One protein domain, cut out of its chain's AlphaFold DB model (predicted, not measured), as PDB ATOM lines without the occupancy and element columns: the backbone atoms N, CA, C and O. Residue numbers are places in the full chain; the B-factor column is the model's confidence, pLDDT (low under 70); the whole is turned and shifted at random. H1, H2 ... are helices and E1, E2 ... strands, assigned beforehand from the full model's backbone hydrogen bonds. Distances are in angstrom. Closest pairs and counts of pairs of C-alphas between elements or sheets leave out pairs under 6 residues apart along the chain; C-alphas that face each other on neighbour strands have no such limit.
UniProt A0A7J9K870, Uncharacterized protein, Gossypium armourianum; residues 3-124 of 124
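Overview. This is residues 3 to 124 of the 124 residues of an uncharacterized protein of Gossypium armourianum (UniProt A0A7J9K870). One strongly twisted antiparallel sheet is folded sharply where its long strands E5 and E6 bend, with helix H2 packed over E2 and E3. The short helix H1 only grazes the sheet, and residues 99 to 120 make a wide loop that reaches far from the body before E7 joins E4. The printed part has 122 residues, in order H1 E1 H2 E2 E3 E4 E5 E6 E7, of the mixed class with helices and strands. The sheet is branched at E5, which has E3, E4 and E6 as neighbours. It is compact, with a radius of gyration of the C-alphas of 14.8 A, yet elongated, spanning 48 by 29 by 29 A.

Arrangement. H1, residues 3 to 10, only grazes the sheet with residues 6 to 10; its closest C-alphas to E2, residues 45 to 51, are His 9 and Asn 51, 7.0 A apart. E1, residues 14 to 16, is an edge strand antiparallel to E2, with N 16 and O 48 at 2.8 A. H2, residues 19 to 32, is on the sheet at a height of 9.0 A. It lies over E2 and E3, residues 56 to 61, slantwise to the strands at 38 degrees to E2 on the local plane; the C-alphas of Ala 19 and Leu 45 are its closest to E2, 5.4 A. E2 and E3 form a hairpin, with N 49 and O 58 at 2.9 A. E5, residues 73 to 86, bends by 105 degrees at residue 79. E3 and E4, residues 65 to 69, lie on one side of it, with N 59 and O 81 at 2.8 A and N 67 and O 75 at 2.8 A. E6, residues 89 to 98, lies on the other side, with N 84 and O 91 at 2.9 A, and bends by 93 degrees at residue 95. E4, E5 and E6 form a meander, each strand the antiparallel neighbour of the one before. With E7, residues 121 to 123, they form a Greek key, the first strand pairing with the fourth: N 123 and O 66 are 3.1 A apart. In H1 and H2 every O i to N i+4 pair is within hydrogen-bond range.

Along the chain. H1 begins at C-alpha 3, (22.269, -8.669, -41.051), and is 11.4 A long; H2 is 19.9 A. E2 measures 17.2 A, E3 16.9 A, E5 24.8 A and E6 18.1 A. E5 begins at C-alpha 73, (44.411, 13.457, -29.094), and E7 ends at C-alpha 123, (34.825, 20.767, -31.487).

Size, cuts and confidence. The C-alphas of Arg 12 and Ser 104 are the farthest apart, 48.0 A. The printed part has no cut; the links H2 to E2 and E6 to E7 are long. Mean pLDDT of the printed part is 70.7, with residues 3 to 12 and 97 to 124 among those under 70.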
ATOM      1  N   SER A   3      23.274  -9.662 -41.464       51.09
ATOM      2  CA  SER A   3      22.269  -8.669 -41.051       51.09
ATOM      3  C   SER A   3      21.204  -9.208 -40.083       51.09
ATOM      4  O   SER A   3      20.687  -8.450 -39.267       51.09
ATOM      5  N   LYS A   4      20.902 -10.516 -40.108       53.88
ATOM      6  CA  LYS A   4      19.873 -11.119 -39.235       53.88
ATOM      7  C   LYS A   4      20.283 -11.209 -37.759       53.88
ATOM      8  O   LYS A   4      19.429 -11.062 -36.892       53.88
ATOM      9  N   LEU A   5      21.570 -11.408 -37.460       53.66
ATOM     10  CA  LEU A   5      22.055 -11.543 -36.077       53.66
ATOM     11  C   LEU A   5      21.979 -10.220 -35.302       53.66
ATOM     12  O   LEU A   5      21.548 -10.206 -34.153       53.66
ATOM     13  N   VAL A   6      22.325  -9.098 -35.941       55.25
ATOM     14  CA  VAL A   6      22.220  -7.768 -35.315       55.25
ATOM     15  C   VAL A   6      20.754  -7.388 -35.083       55.25
ATOM     16  O   VAL A   6      20.429  -6.868 -34.021       55.25
ATOM     17  N   ALA A   7      19.858  -7.710 -36.024       58.69
ATOM     18  CA  ALA A   7      18.423  -7.474 -35.867       58.69
ATOM     19  C   ALA A   7      17.817  -8.282 -34.704       58.69
ATOM     20  O   ALA A   7      17.076  -7.727 -33.899       58.69
ATOM     21  N   SER A   8      18.199  -9.555 -34.550       59.75
ATOM     22  CA  SER A   8      17.714 -10.405 -33.451       59.75
ATOM     23  C   SER A   8      18.165  -9.902 -32.070       59.75
ATOM     24  O   SER A   8      17.405  -9.957 -31.104       59.75
ATOM     25  N   HIS A   9      19.357  -9.301 -31.967       58.00
ATOM     26  CA  HIS A   9      19.795  -8.639 -30.732       58.00
ATOM     27  C   HIS A   9      19.037  -7.338 -30.416       58.00
ATOM     28  O   HIS A   9      19.069  -6.905 -29.263       58.00
ATOM     29  N   ARG A  10      18.340  -6.726 -31.383       63.41
ATOM     30  CA  ARG A  10      17.489  -5.545 -31.149       63.41
ATOM     31  C   ARG A  10      16.075  -5.902 -30.670       63.41
ATOM     32  O   ARG A  10      15.420  -5.052 -30.087       63.41
ATOM     33  N   GLU A  11      15.626  -7.147 -30.835       64.19
ATOM     34  CA  GLU A  11      14.240  -7.574 -30.553       64.19
ATOM     35  C   GLU A  11      13.870  -7.572 -29.053       64.19
ATOM     36  O   GLU A  11      12.710  -7.402 -28.694       64.19
ATOM     37  N   ARG A  12      14.862  -7.708 -28.161       69.31
ATOM     38  CA  ARG A  12      14.701  -7.611 -26.691       69.31
ATOM     39  C   ARG A  12      15.425  -6.413 -26.080       69.31
ATOM     40  O   ARG A  12      15.688  -6.387 -24.878       69.31
ATOM     41  N   ALA A  13      15.838  -5.471 -26.914       79.56
ATOM     42  CA  ALA A  13      16.567  -4.314 -26.442       79.56
ATOM     43  C   ALA A  13      15.603  -3.246 -25.934       79.56
ATOM     44  O   ALA A  13      14.553  -2.998 -26.522       79.56
ATOM     45  N   GLU A  14      15.996  -2.582 -24.856       83.75
ATOM     46  CA  GLU A  14      15.315  -1.381 -24.409       83.75
ATOM     47  C   GLU A  14      15.864  -0.204 -25.215       83.75
ATOM     48  O   GLU A  14      17.067   0.069 -25.171       83.75
ATOM     49  N   ILE A  15      14.983   0.460 -25.964       87.12
ATOM     50  CA  ILE A  15      15.320   1.597 -26.822       87.12
ATOM     51  C   ILE A  15      14.724   2.861 -26.210       87.12
ATOM     52  O   ILE A  15      13.529   2.930 -25.927       87.12
ATOM     53  N   TYR A  16      15.568   3.866 -26.030       86.88
ATOM     54  CA  TYR A  16      15.222   5.171 -25.493       86.88
ATOM     55  C   TYR A  16      15.493   6.224 -26.563       86.88
ATOM     56  O   TYR A  16      16.545   6.201 -27.196       86.88
ATOM     57  N   HIS A  17      14.552   7.148 -26.744       84.19
ATOM     58  CA  HIS A  17      14.657   8.241 -27.720       84.19
ATOM     59  C   HIS A  17      14.805   9.615 -27.045       84.19
ATOM     60  O   HIS A  17      15.032  10.624 -27.701       84.19
ATOM     61  N   GLU A  18      14.681   9.681 -25.717       83.38
ATOM     62  CA  GLU A  18      14.827  10.935 -24.980       83.38
ATOM     63  C   GLU A  18      16.285  11.165 -24.588       83.38
ATOM     64  O   GLU A  18      16.853  10.372 -23.834       83.38
ATOM     65  N   ALA A  19      16.880  12.275 -25.033       80.50
ATOM     66  CA  ALA A  19      18.279  12.612 -24.759       80.50
ATOM     67  C   ALA A  19      18.624  12.577 -23.253       80.50
ATOM     68  O   ALA A  19      19.655  12.028 -22.856       80.50
ATOM     69  N   SER A  20      17.729  13.093 -22.402       83.94
ATOM     70  CA  SER A  20      17.891  13.094 -20.942       83.94
ATOM     71  C   SER A  20      17.927  11.678 -20.357       83.94
ATOM     72  O   SER A  20      18.839  11.347 -19.595       83.94
ATOM     73  N   LEU A  21      16.983  10.815 -20.754       85.44
ATOM     74  CA  LEU A  21      16.945   9.419 -20.311       85.44
ATOM     75  C   LEU A  21      18.126   8.621 -20.866       85.44
ATOM     76  O   LEU A  21      18.727   7.839 -20.132       85.44
ATOM     77  N   CYS A  22      18.507   8.850 -22.125       84.69
ATOM     78  CA  CYS A  22      19.664   8.215 -22.751       84.69
ATOM     79  C   CYS A  22      20.942   8.511 -21.962       84.69
ATOM     80  O   CYS A  22      21.687   7.590 -21.622       84.69
ATOM     81  N   LYS A  23      21.172   9.783 -21.609       84.62
ATOM     82  CA  LYS A  23      22.330  10.197 -20.809       84.62
ATOM     83  C   LYS A  23      22.310   9.552 -19.426       84.62
ATOM     84  O   LYS A  23      23.313   8.965 -19.020       84.62
ATOM     85  N   GLN A  24      21.172   9.589 -18.731       87.69
ATOM     86  CA  GLN A  24      21.043   8.999 -17.398       87.69
ATOM     87  C   GLN A  24      21.275   7.481 -17.417       87.69
ATOM     88  O   GLN A  24      22.085   6.970 -16.645       87.69
ATOM     89  N   LYS A  25      20.610   6.750 -18.320       87.31
ATOM     90  CA  LYS A  25      20.743   5.290 -18.440       87.31
ATOM     91  C   LYS A  25      22.154   4.879 -18.831       87.31
ATOM     92  O   LYS A  25      22.689   3.942 -18.244       87.31
ATOM     93  N   THR A  26      22.776   5.607 -19.756       83.94
ATOM     94  CA  THR A  26      24.161   5.336 -20.152       83.94
ATOM     95  C   THR A  26      25.117   5.566 -18.985       83.94
ATOM     96  O   THR A  26      25.967   4.721 -18.733       83.94
ATOM     97  N   GLN A  27      24.955   6.642 -18.207       84.12
ATOM     98  CA  GLN A  27      25.787   6.880 -17.021       84.12
ATOM     99  C   GLN A  27      25.615   5.804 -15.944       84.12
ATOM    100  O   GLN A  27      26.608   5.378 -15.357       84.12
ATOM    101  N   VAL A  28      24.384   5.342 -15.700       87.62
ATOM    102  CA  VAL A  28      24.112   4.239 -14.763       87.62
ATOM    103  C   VAL A  28      24.780   2.947 -15.238       87.62
ATOM    104  O   VAL A  28      25.426   2.275 -14.438       87.62
ATOM    105  N   LEU A  29      24.694   2.632 -16.534       86.44
ATOM    106  CA  LEU A  29      25.376   1.481 -17.131       86.44
ATOM    107  C   LEU A  29      26.898   1.597 -17.003       86.44
ATOM    108  O   LEU A  29      27.542   0.671 -16.525       86.44
ATOM    109  N   LEU A  30      27.485   2.737 -17.374       84.06
ATOM    110  CA  LEU A  30      28.927   2.953 -17.242       84.06
ATOM    111  C   LEU A  30      29.375   2.795 -15.783       84.06
ATOM    112  O   LEU A  30      30.362   2.115 -15.524       84.06
ATOM    113  N   HIS A  31      28.611   3.335 -14.831       84.56
ATOM    114  CA  HIS A  31      28.888   3.177 -13.405       84.56
ATOM    115  C   HIS A  31      28.809   1.711 -12.954       84.56
ATOM    116  O   HIS A  31      29.705   1.237 -12.264       84.56
ATOM    117  N   GLN A  32      27.780   0.975 -13.384       86.56
ATOM    118  CA  GLN A  32      27.608  -0.445 -13.065       86.56
ATOM    119  C   GLN A  32      28.797  -1.299 -13.535       86.56
ATOM    120  O   GLN A  32      29.180  -2.248 -12.855       86.56
ATOM    121  N   PHE A  33      29.404  -0.944 -14.670       83.38
ATOM    122  CA  PHE A  33      30.553  -1.651 -15.244       83.38
ATOM    123  C   PHE A  33      31.908  -1.014 -14.923       83.38
ATOM    124  O   PHE A  33      32.917  -1.428 -15.497       83.38
ATOM    125  N   HIS A  34      31.951  -0.041 -14.006       81.94
ATOM    126  CA  HIS A  34      33.171   0.673 -13.610       81.94
ATOM    127  C   HIS A  34      33.908   1.311 -14.801       81.94
ATOM    128  O   HIS A  34      35.138   1.339 -14.861       81.94
ATOM    129  N   LEU A  35      33.147   1.795 -15.782       80.25
ATOM    130  CA  LEU A  35      33.654   2.499 -16.948       80.25
ATOM    131  C   LEU A  35      33.675   4.013 -16.690       80.25
ATOM    132  O   LEU A  35      32.760   4.553 -16.058       80.25
ATOM    133  N   PRO A  36      34.682   4.730 -17.218       75.06
ATOM    134  CA  PRO A  36      34.745   6.174 -17.078       75.06
ATOM    135  C   PRO A  36      33.599   6.852 -17.829       75.06
ATOM    136  O   PRO A  36      33.270   6.507 -18.968       75.06
ATOM    137  N   LYS A  37      33.010   7.867 -17.189       69.56
ATOM    138  CA  LYS A  37      31.831   8.587 -17.694       69.56
ATOM    139  C   LYS A  37      32.110   9.353 -18.997       69.56
ATOM    140  O   LYS A  37      31.193   9.515 -19.794       69.56
ATOM    141  N   GLY A  38      33.362   9.759 -19.235       68.12
ATOM    142  CA  GLY A  38      33.795  10.523 -20.415       68.12
ATOM    143  C   GLY A  38      34.148   9.680 -21.647       68.12
ATOM    144  O   GLY A  38      34.614  10.213 -22.652       68.12
ATOM    145  N   LEU A  39      33.960   8.358 -21.593       69.12
ATOM    146  CA  LEU A  39      34.346   7.469 -22.691       69.12
ATOM    147  C   LEU A  39      33.466   7.631 -23.934       69.12
ATOM    148  O   LEU A  39      33.925   7.364 -25.046       69.12
ATOM    149  N   MET A  40      32.203   8.018 -23.743       71.75
ATOM    150  CA  MET A  40      31.208   8.081 -24.806       71.75
ATOM    151  C   MET A  40      30.594   9.478 -24.920       71.75
ATOM    152  O   MET A  40      30.350  10.132 -23.908       71.75
ATOM    153  N   PRO A  41      30.309   9.927 -26.147       70.12
ATOM    154  CA  PRO A  41      29.715  11.231 -26.391       70.12
ATOM    155  C   PRO A  41      28.213  11.249 -26.069       70.12
ATOM    156  O   PRO A  41      27.388  10.786 -26.859       70.12
ATOM    157  N   LEU A  42      27.850  11.769 -24.891       73.44
ATOM    158  CA  LEU A  42      26.465  11.756 -24.388       73.44
ATOM    159  C   LEU A  42      25.671  13.046 -24.665       73.44
ATOM    160  O   LEU A  42      24.500  13.114 -24.298       73.44
ATOM    161  N   ASN A  43      26.279  14.074 -25.264       69.56
ATOM    162  CA  ASN A  43      25.657  15.401 -25.393       69.56
ATOM    163  C   ASN A  43      24.578  15.489 -26.481       69.56
ATOM    164  O   ASN A  43      23.610  16.225 -26.319       69.56
ATOM    165  N   HIS A  44      24.712  14.717 -27.561       74.56
ATOM    166  CA  HIS A  44      23.826  14.780 -28.730       74.56
ATOM    167  C   HIS A  44      23.291  13.394 -29.107       74.56
ATOM    168  O   HIS A  44      23.407  12.949 -30.252       74.56
ATOM    169  N   LEU A  45      22.750  12.680 -28.117       81.06
ATOM    170  CA  LEU A  45      22.130  11.372 -28.318       81.06
ATOM    171  C   LEU A  45      20.674  11.518 -28.739       81.06
ATOM    172  O   LEU A  45      19.880  12.140 -28.038       81.06
ATOM    173  N   ASN A  46      20.350  10.898 -29.868       84.88
ATOM    174  CA  ASN A  46      18.995  10.822 -30.396       84.88
ATOM    175  C   ASN A  46      18.337   9.484 -30.040       84.88
ATOM    176  O   ASN A  46      17.141   9.409 -29.792       84.88
ATOM    177  N   GLU A  47      19.132   8.413 -30.001       88.38
ATOM    178  CA  GLU A  47      18.656   7.080 -29.648       88.38
ATOM    179  C   GLU A  47      19.723   6.349 -28.835       88.38
ATOM    180  O   GLU A  47      20.907   6.358 -29.183       88.38
ATOM    181  N   PHE A  48      19.297   5.688 -27.765       89.00
ATOM    182  CA  PHE A  48      20.111   4.747 -27.014       89.00
ATOM    183  C   PHE A  48      19.386   3.415 -26.925       89.00
ATOM    184  O   PHE A  48      18.298   3.332 -26.359       89.00
ATOM    185  N   GLY A  49      20.006   2.367 -27.452       89.25
ATOM    186  CA  GLY A  49      19.518   1.009 -27.302       89.25
ATOM    187  C   GLY A  49      20.487   0.171 -26.498       89.25
ATOM    188  O   GLY A  49      21.698   0.204 -26.733       89.25
ATOM    189  N   TYR A  50      19.961  -0.615 -25.563       88.31
ATOM    190  CA  TYR A  50      20.762  -1.614 -24.874       88.31
ATOM    191  C   TYR A  50      20.015  -2.923 -24.671       88.31
ATOM    192  O   TYR A  50      18.829  -2.964 -24.349       88.31
ATOM    193  N   ASN A  51      20.743  -4.020 -24.835       89.25
ATOM    194  CA  ASN A  51      20.254  -5.359 -24.575       89.25
ATOM    195  C   ASN A  51      20.907  -5.899 -23.297       89.25
ATOM    196  O   ASN A  51      22.113  -6.149 -23.271       89.25
ATOM    197  N   LYS A  52      20.101  -6.112 -22.249       84.88
ATOM    198  CA  LYS A  52      20.544  -6.673 -20.959       84.88
ATOM    199  C   LYS A  52      21.075  -8.101 -21.067       84.88
ATOM    200  O   LYS A  52      21.945  -8.483 -20.298       84.88
ATOM    201  N   THR A  53      20.557  -8.897 -22.001       84.56
ATOM    202  CA  THR A  53      20.932 -10.310 -22.151       84.56
ATOM    203  C   THR A  53      22.332 -10.463 -22.737       84.56
ATOM    204  O   THR A  53      23.088 -11.327 -22.309       84.56
ATOM    205  N   THR A  54      22.687  -9.631 -23.719       83.38
ATOM    206  CA  THR A  54      23.977  -9.725 -24.427       83.38
ATOM    207  C   THR A  54      24.960  -8.621 -24.063       83.38
ATOM    208  O   THR A  54      26.072  -8.613 -24.590       83.38
ATOM    209  N   TRP A  55      24.547  -7.670 -23.221       87.56
ATOM    210  CA  TRP A  55      25.291  -6.448 -22.897       87.56
ATOM    211  C   TRP A  55      25.720  -5.659 -24.137       87.56
ATOM    212  O   TRP A  55      26.776  -5.030 -24.177       87.56
ATOM    213  N   PHE A  56      24.891  -5.712 -25.178       87.94
ATOM    214  CA  PHE A  56      25.111  -4.973 -26.413       87.94
ATOM    215  C   PHE A  56      24.465  -3.600 -26.299       87.94
ATOM    216  O   PHE A  56      23.287  -3.509 -25.957       87.94
ATOM    217  N   ILE A  57      25.226  -2.556 -26.605       88.50
ATOM    218  CA  ILE A  57      24.749  -1.178 -26.645       88.50
ATOM    219  C   ILE A  57      24.940  -0.581 -28.028       88.50
ATOM    220  O   ILE A  57      25.930  -0.854 -28.717       88.50
ATOM    221  N   TRP A  58      24.017   0.291 -28.404       88.75
ATOM    222  CA  TRP A  58      24.212   1.207 -29.508       88.75
ATOM    223  C   TRP A  58      23.697   2.593 -29.165       88.75
ATOM    224  O   TRP A  58      22.735   2.774 -28.421       88.75
ATOM    225  N   LEU A  59      24.379   3.577 -29.726       87.94
ATOM    226  CA  LEU A  59      24.081   4.985 -29.585       87.94
ATOM    227  C   LEU A  59      23.948   5.552 -30.988       87.94
ATOM    228  O   LEU A  59      24.806   5.312 -31.844       87.94
ATOM    229  N   LYS A  60      22.885   6.312 -31.208       87.62
ATOM    230  CA  LYS A  60      22.675   7.059 -32.438       87.62
ATOM    231  C   LYS A  60      22.719   8.540 -32.127       87.62
ATOM    232  O   LYS A  60      21.997   9.028 -31.257       87.62
ATOM    233  N   GLN A  61      23.579   9.241 -32.842       85.81
ATOM    234  CA  GLN A  61      23.733  10.684 -32.750       85.81
ATOM    235  C   GLN A  61      23.091  11.351 -33.959       85.81
ATOM    236  O   GLN A  61      22.843  10.710 -34.978       85.81
ATOM    237  N   GLU A  62      22.819  12.646 -33.860       83.31
ATOM    238  CA  GLU A  62      22.348  13.414 -35.015       83.31
ATOM    239  C   GLU A  62      23.480  13.648 -36.029       83.31
ATOM    240  O   GLU A  62      23.276  13.583 -37.240       83.31
ATOM    241  N   LYS A  63      24.694  13.909 -35.533       81.44
ATOM    242  CA  LYS A  63      25.869  14.279 -36.329       81.44
ATOM    243  C   LYS A  63      27.107  13.564 -35.810       81.44
ATOM    244  O   LYS A  63      27.143  13.112 -34.672       81.44
ATOM    245  N   THR A  64      28.127  13.469 -36.656       78.69
ATOM    246  CA  THR A  64      29.453  13.006 -36.237       78.69
ATOM    247  C   THR A  64      30.150  14.097 -35.437       78.69
ATOM    248  O   THR A  64      30.255  15.222 -35.928       78.69
ATOM    249  N   PHE A  65      30.682  13.767 -34.264       75.75
ATOM    250  CA  PHE A  65      31.376  14.727 -33.403       75.75
ATOM    251  C   PHE A  65      32.852  14.395 -33.254       75.75
ATOM    252  O   PHE A  65      33.247  13.225 -33.216       75.75
ATOM    253  N   LYS A  66      33.674  15.441 -33.138       73.81
ATOM    254  CA  LYS A  66      35.100  15.315 -32.849       73.81
ATOM    255  C   LYS A  66      35.368  15.801 -31.434       73.81
ATOM    256  O   LYS A  66      35.055  16.933 -31.082       73.81
ATOM    257  N   TYR A  67      35.994  14.942 -30.649       73.19
ATOM    258  CA  TYR A  67      36.446  15.239 -29.304       73.19
ATOM    259  C   TYR A  67      37.950  15.370 -29.286       73.19
ATOM    260  O   TYR A  67      38.667  14.496 -29.780       73.19
ATOM    261  N   LEU A  68      38.422  16.447 -28.675       69.62
ATOM    262  CA  LEU A  68      39.829  16.595 -28.360       69.62
ATOM    263  C   LEU A  68      40.056  16.121 -26.926       69.62
ATOM    264  O   LEU A  68      39.676  16.795 -25.971       69.62
ATOM    265  N   PHE A  69      40.691  14.962 -26.782       67.44
ATOM    266  CA  PHE A  69      41.204  14.515 -25.494       67.44
ATOM    267  C   PHE A  69      42.600  15.101 -25.303       67.44
ATOM    268  O   PHE A  69      43.456  14.923 -26.172       67.44
ATOM    269  N   LYS A  70      42.857  15.747 -24.161       66.19
ATOM    270  CA  LYS A  70      44.194  16.280 -23.845       66.19
ATOM    271  C   LYS A  70      45.277  15.200 -23.910       66.19
ATOM    272  O   LYS A  70      46.371  15.466 -24.390       66.19
ATOM    273  N   GLU A  71      44.951  13.985 -23.470       64.50
ATOM    274  CA  GLU A  71      45.905  12.873 -23.397       64.50
ATOM    275  C   GLU A  71      45.841  11.914 -24.596       64.50
ATOM    276  O   GLU A  71      46.857  11.323 -24.954       64.50
ATOM    277  N   LEU A  72      44.671  11.753 -25.234       62.75
ATOM    278  CA  LEU A  72      44.466  10.780 -26.325       62.75
ATOM    279  C   LEU A  72      44.504  11.399 -27.730       62.75
ATOM    280  O   LEU A  72      44.500  10.662 -28.719       62.75
ATOM    281  N   GLY A  73      44.515  12.730 -27.831       68.62
ATOM    282  CA  GLY A  73      44.411  13.457 -29.094       68.62
ATOM    283  C   GLY A  73      42.984  13.512 -29.652       68.62
ATOM    284  O   GLY A  73      41.997  13.247 -28.958       68.62
ATOM    285  N   LEU A  74      42.868  13.889 -30.928       74.31
ATOM    286  CA  LEU A  74      41.582  14.059 -31.601       74.31
ATOM    287  C   LEU A  74      40.929  12.696 -31.903       74.31
ATOM    288  O   LEU A  74      41.470  11.815 -32.567       74.31
ATOM    289  N   THR A  75      39.713  12.491 -31.420       73.50
ATOM    290  CA  THR A  75      38.911  11.297 -31.694       73.50
ATOM    291  C   THR A  75      37.594  11.728 -32.313       73.50
ATOM    292  O   THR A  75      36.914  12.590 -31.779       73.50
ATOM    293  N   SER A  76      37.209  11.110 -33.423       76.44
ATOM    294  CA  SER A  76      35.895  11.294 -34.035       76.44
ATOM    295  C   SER A  76      34.976  10.130 -33.709       76.44
ATOM    296  O   SER A  76      35.380   8.968 -33.776       76.44
ATOM    297  N   TYR A  77      33.730  10.448 -33.401       80.38
ATOM    298  CA  TYR A  77      32.658   9.480 -33.277       80.38
ATOM    299  C   TYR A  77      31.708   9.607 -34.467       80.38
ATOM    300  O   TYR A  77      31.395  10.704 -34.931       80.38
ATOM    301  N   GLY A  78      31.322   8.452 -34.999       80.62
ATOM    302  CA  GLY A  78      30.358   8.311 -36.076       80.62
ATOM    303  C   GLY A  78      28.923   8.501 -35.588       80.62
ATOM    304  O   GLY A  78      28.657   8.549 -34.392       80.62
ATOM    305  N   VAL A  79      27.996   8.563 -36.544       86.44
ATOM    306  CA  VAL A  79      26.555   8.727 -36.290       86.44
ATOM    307  C   VAL A  79      25.963   7.515 -35.559       86.44
ATOM    308  O   VAL A  79      25.075   7.672 -34.728       86.44
ATOM    309  N   GLU A  80      26.457   6.311 -35.852       86.56
ATOM    310  CA  GLU A  80      26.092   5.077 -35.153       86.56
ATOM    311  C   GLU A  80      27.333   4.525 -34.443       86.56
ATOM    312  O   GLU A  80      28.363   4.260 -35.070       86.56
ATOM    313  N   ILE A  81      27.234   4.368 -33.126       86.69
ATOM    314  CA  ILE A  81      28.285   3.808 -32.279       86.69
ATOM    315  C   ILE A  81      27.724   2.540 -31.656       86.69
ATOM    316  O   ILE A  81      26.698   2.587 -30.987       86.69
ATOM    317  N   THR A  82      28.399   1.409 -31.834       88.19
ATOM    318  CA  THR A  82      27.961   0.126 -31.263       88.19
ATOM    319  C   THR A  82      29.081  -0.497 -30.455       88.19
ATOM    320  O   THR A  82      30.228  -0.492 -30.900       88.19
ATOM    321  N   ALA A  83      28.772  -1.079 -29.302       87.25
ATOM    322  CA  ALA A  83      29.758  -1.766 -28.477       87.25
ATOM    323  C   ALA A  83      29.123  -2.889 -27.659       87.25
ATOM    324  O   ALA A  83      27.926  -2.893 -27.391       87.25
ATOM    325  N   PHE A  84      29.952  -3.825 -27.214       86.94
ATOM    326  CA  PHE A  84      29.595  -4.786 -26.178       86.94
ATOM    327  C   PHE A  84      30.249  -4.355 -24.872       86.94
ATOM    328  O   PHE A  84      31.451  -4.083 -24.839       86.94
ATOM    329  N   ILE A  85      29.475  -4.300 -23.799       85.88
ATOM    330  CA  ILE A  85      29.979  -3.985 -22.468       85.88
ATOM    331  C   ILE A  85      30.464  -5.276 -21.804       85.88
ATOM    332  O   ILE A  85      29.790  -6.302 -21.827       85.88
ATOM    333  N   GLY A  86      31.658  -5.222 -21.225       81.12
ATOM    334  CA  GLY A  86      32.160  -6.194 -20.265       81.12
ATOM    335  C   GLY A  86      32.618  -5.487 -18.992       81.12
ATOM    336  O   GLY A  86      32.677  -4.259 -18.938       81.12
ATOM    337  N   ASP A  87      32.964  -6.266 -17.971       79.44
ATOM    338  CA  ASP A  87      33.465  -5.728 -16.704       79.44
ATOM    339  C   ASP A  87      34.725  -4.878 -16.940       79.44
ATOM    340  O   ASP A  87      35.731  -5.394 -17.426       79.44
ATOM    341  N   ARG A  88      34.647  -3.564 -16.678       78.31
ATOM    342  CA  ARG A  88      35.726  -2.571 -16.872       78.31
ATOM    343  C   ARG A  88      36.219  -2.381 -18.313       78.31
ATOM    344  O   ARG A  88      37.201  -1.671 -18.532       78.31
ATOM    345  N   GLN A  89      35.571  -2.978 -19.316       78.56
ATOM    346  CA  GLN A  89      36.041  -2.912 -20.704       78.56
ATOM    347  C   GLN A  89      34.911  -2.891 -21.736       78.56
ATOM    348  O   GLN A  89      33.951  -3.650 -21.651       78.56
ATOM    349  N   LEU A  90      35.071  -2.081 -22.788       82.44
ATOM    350  CA  LEU A  90      34.238  -2.156 -23.991       82.44
ATOM    351  C   LEU A  90      34.891  -3.080 -25.028       82.44
ATOM    352  O   LEU A  90      36.068  -2.934 -25.356       82.44
ATOM    353  N   LYS A  91      34.120  -4.019 -25.576       83.00
ATOM    354  CA  LYS A  91      34.529  -4.942 -26.642       83.00
ATOM    355  C   LYS A  91      33.841  -4.569 -27.956       83.00
ATOM    356  O   LYS A  91      32.681  -4.171 -27.969       83.00
ATOM    357  N   LYS A  92      34.555  -4.745 -29.075       83.19
ATOM    358  CA  LYS A  92      34.058  -4.511 -30.449       83.19
ATOM    359  C   LYS A  92      33.389  -3.135 -30.637       83.19
ATOM    360  O   LYS A  92      32.323  -3.034 -31.243       83.19
ATOM    361  N   LEU A  93      34.015  -2.084 -30.099       83.62
ATOM    362  CA  LEU A  93      33.567  -0.707 -30.306       83.62
ATOM    363  C   LEU A  93      33.682  -0.351 -31.794       83.62
ATOM    364  O   LEU A  93      34.774  -0.349 -32.356       83.62
ATOM    365  N   THR A  94      32.549  -0.044 -32.407       81.94
ATOM    366  CA  THR A  94      32.417   0.384 -33.804       81.94
ATOM    367  C   THR A  94      31.922   1.828 -33.818       81.94
ATOM    368  O   THR A  94      31.233   2.244 -32.888       81.94
ATOM    369  N   GLY A  95      32.294   2.613 -34.833       76.81
ATOM    370  CA  GLY A  95      31.890   4.022 -34.918       76.81
ATOM    371  C   GLY A  95      32.797   4.988 -34.150       76.81
ATOM    372  O   GLY A  95      32.437   6.143 -33.962       76.81
ATOM    373  N   ARG A  96      33.991   4.555 -33.726       74.06
ATOM    374  CA  ARG A  96      35.058   5.443 -33.243       74.06
ATOM    375  C   ARG A  96      36.196   5.448 -34.255       74.06
ATOM    376  O   ARG A  96      36.786   4.406 -34.518       74.06
ATOM    377  N   SER A  97      36.532   6.619 -34.777       62.59
ATOM    378  CA  SER A  97      37.708   6.829 -35.618       62.59
ATOM    379  C   SER A  97      38.694   7.723 -34.876       62.59
ATOM    380  O   SER A  97      38.360   8.841 -34.488       62.59
ATOM    381  N   LYS A  98      39.916   7.247 -34.629       57.41
ATOM    382  CA  LYS A  98      40.985   8.123 -34.133       57.41
ATOM    383  C   LYS A  98      41.471   8.974 -35.303       57.41
ATOM    384  O   LYS A  98      41.899   8.425 -36.312       57.41
ATOM    385  N   ILE A  99      41.424  10.297 -35.159       50.34
ATOM    386  CA  ILE A  99      42.110  11.199 -36.083       50.34
ATOM    387  C   ILE A  99      43.410  11.576 -35.387       50.34
ATOM    388  O   ILE A  99      43.406  12.306 -34.405       50.34
ATOM    389  N   TYR A 100      44.526  11.020 -35.840       48.66
ATOM    390  CA  TYR A 100      45.828  11.279 -35.233       48.66
ATOM    391  C   TYR A 100      46.088  12.792 -35.132       48.66
ATOM    392  O   TYR A 100      46.076  13.499 -36.137       48.66
ATOM    393  N   CYS A 101      46.337  13.285 -33.914       38.09
ATOM    394  CA  CYS A 101      47.042  14.548 -33.736       38.09
ATOM    395  C   CYS A 101      48.512  14.270 -34.036       38.09
ATOM    396  O   CYS A 101      49.174  13.545 -33.293       38.09
ATOM    397  N   SER A 102      49.012  14.824 -35.134       36.31
ATOM    398  CA  SER A 102      50.438  14.859 -35.427       36.31
ATOM    399  C   SER A 102      51.135  15.716 -34.369       36.31
ATOM    400  O   SER A 102      51.237  16.926 -34.531       36.31
ATOM    401  N   ASN A 103      51.620  15.106 -33.289       37.97
ATOM    402  CA  ASN A 103      52.786  15.645 -32.601       37.97
ATOM    403  C   ASN A 103      53.997  14.862 -33.099       37.97
ATOM    404  O   ASN A 103      54.004  13.634 -33.113       37.97
ATOM    405  N   SER A 104      55.011  15.603 -33.529       36.44
ATOM    406  CA  SER A 104      56.282  15.188 -34.133       36.44
ATOM    407  C   SER A 104      57.181  14.297 -33.258       36.44
ATOM    408  O   SER A 104      58.372  14.175 -33.522       36.44
ATOM    409  N   MET A 105      56.646  13.640 -32.228       42.12
ATOM    410  CA  MET A 105      57.399  12.757 -31.340       42.12
ATOM    411  C   MET A 105      56.694  11.405 -31.263       42.12
ATOM    412  O   MET A 105      55.696  11.234 -30.564       42.12
ATOM    413  N   GLY A 106      57.204  10.457 -32.049       43.81
ATOM    414  CA  GLY A 106      56.658   9.116 -32.205       43.81
ATOM    415  C   GLY A 106      56.594   8.348 -30.891       43.81
ATOM    416  O   GLY A 106      57.592   7.806 -30.437       43.81
ATOM    417  N   LEU A 107      55.399   8.240 -30.316       37.56
ATOM    418  CA  LEU A 107      55.073   7.263 -29.284       37.56
ATOM    419  C   LEU A 107      53.647   6.759 -29.526       37.56
ATOM    420  O   LEU A 107      52.659   7.352 -29.101       37.56
ATOM    421  N   SER A 108      53.551   5.624 -30.217       33.75
ATOM    422  CA  SER A 108      52.349   4.794 -30.263       33.75
ATOM    423  C   SER A 108      52.115   4.209 -28.866       33.75
ATOM    424  O   SER A 108      52.635   3.143 -28.536       33.75
ATOM    425  N   LYS A 109      51.356   4.908 -28.018       38.81
ATOM    426  CA  LYS A 109      50.886   4.360 -26.741       38.81
ATOM    427  C   LYS A 109      49.440   3.884 -26.886       38.81
ATOM    428  O   LYS A 109      48.538   4.639 -27.247       38.81
ATOM    429  N   SER A 110      49.217   2.601 -26.616       35.06
ATOM    430  CA  SER A 110      47.895   2.043 -26.344       35.06
ATOM    431  C   SER A 110      47.463   2.504 -24.953       35.06
ATOM    432  O   SER A 110      47.982   2.014 -23.952       35.06
ATOM    433  N   TYR A 111      46.550   3.468 -24.880       39.81
ATOM    434  CA  TYR A 111      46.030   3.935 -23.598       39.81
ATOM    435  C   TYR A 111      44.954   2.966 -23.088       39.81
ATOM    436  O   TYR A 111      44.005   2.685 -23.833       39.81
ATOM    437  N   PRO A 112      45.083   2.434 -21.861       34.28
ATOM    438  CA  PRO A 112      44.007   1.684 -21.230       34.28
ATOM    439  C   PRO A 112      42.785   2.598 -21.052       34.28
ATOM    440  O   PRO A 112      42.914   3.787 -20.775       34.28
ATOM    441  N   VAL A 113      41.585   2.041 -21.238       39.78
ATOM    442  CA  VAL A 113      40.299   2.772 -21.198       39.78
ATOM    443  C   VAL A 113      40.052   3.469 -19.853       39.78
ATOM    444  O   VAL A 113      39.230   4.373 -19.789       39.78
ATOM    445  N   THR A 114      40.780   3.097 -18.802       35.75
ATOM    446  CA  THR A 114      40.606   3.532 -17.410       35.75
ATOM    447  C   THR A 114      40.977   4.986 -17.100       35.75
ATOM    448  O   THR A 114      40.666   5.430 -16.005       35.75
ATOM    449  N   THR A 115      41.580   5.745 -18.021       36.72
ATOM    450  CA  THR A 115      42.049   7.122 -17.751       36.72
ATOM    451  C   THR A 115      41.429   8.131 -18.721       36.72
ATOM    452  O   THR A 115      42.102   8.747 -19.537       36.72
ATOM    453  N   VAL A 116      40.102   8.261 -18.691       46.34
ATOM    454  CA  VAL A 116      39.391   9.336 -19.403       46.34
ATOM    455  C   VAL A 116      38.487  10.042 -18.400       46.34
ATOM    456  O   VAL A 116      37.278   9.822 -18.366       46.34
ATOM    457  N   GLU A 117      39.104  10.826 -17.518       40.34
ATOM    458  CA  GLU A 117      38.400  11.649 -16.522       40.34
ATOM    459  C   GLU A 117      38.206  13.107 -16.975       40.34
ATOM    460  O   GLU A 117      37.439  13.839 -16.356       40.34
ATOM    461  N   ASP A 118      38.840  13.536 -18.074       44.53
ATOM    462  CA  ASP A 118      38.637  14.881 -18.631       44.53
ATOM    463  C   ASP A 118      37.363  14.877 -19.497       44.53
ATOM    464  O   ASP A 118      37.303  14.174 -20.508       44.53
ATOM    465  N   GLU A 119      36.348  15.648 -19.086       50.53
ATOM    466  CA  GLU A 119      35.186  16.001 -19.916       50.53
ATOM    467  C   GLU A 119      35.705  16.578 -21.245       50.53
ATOM    468  O   GLU A 119      36.303  17.660 -21.269       50.53
ATOM    469  N   PRO A 120      35.554  15.851 -22.359       54.75
ATOM    470  CA  PRO A 120      36.270  16.195 -23.570       54.75
ATOM    471  C   PRO A 120      35.632  17.422 -24.236       54.75
ATOM    472  O   PRO A 120      34.411  17.538 -24.336       54.75
ATOM    473  N   LYS A 121      36.464  18.360 -24.709       54.81
ATOM    474  CA  LYS A 121      35.975  19.570 -25.387       54.81
ATOM    475  C   LYS A 121      35.398  19.196 -26.750       54.81
ATOM    476  O   LYS A 121      36.113  18.656 -27.599       54.81
ATOM    477  N   GLU A 122      34.120  19.507 -26.953       57.50
ATOM    478  CA  GLU A 122      33.451  19.329 -28.242       57.50
ATOM    479  C   GLU A 122      33.969  20.368 -29.237       57.50
ATOM    480  O   GLU A 122      33.849  21.574 -29.008       57.50
ATOM    481  N   LEU A 123      34.556  19.905 -30.341       55.41
ATOM    482  CA  LEU A 123      34.825  20.767 -31.487       55.41
ATOM    483  C   LEU A 123      33.591  20.750 -32.396       55.41
ATOM    484  O   LEU A 123      33.198  19.688 -32.883       55.41
ATOM    485  N   LYS A 124      32.993  21.934 -32.571       50.66
ATOM    486  CA  LYS A 124      31.875  22.192 -33.488       50.66
ATOM    487  C   LYS A 124      32.306  22.083 -34.947       50.66
ATOM    488  O   LYS A 124      33.435  22.527 -35.255       50.66
TER     489      LYS A 124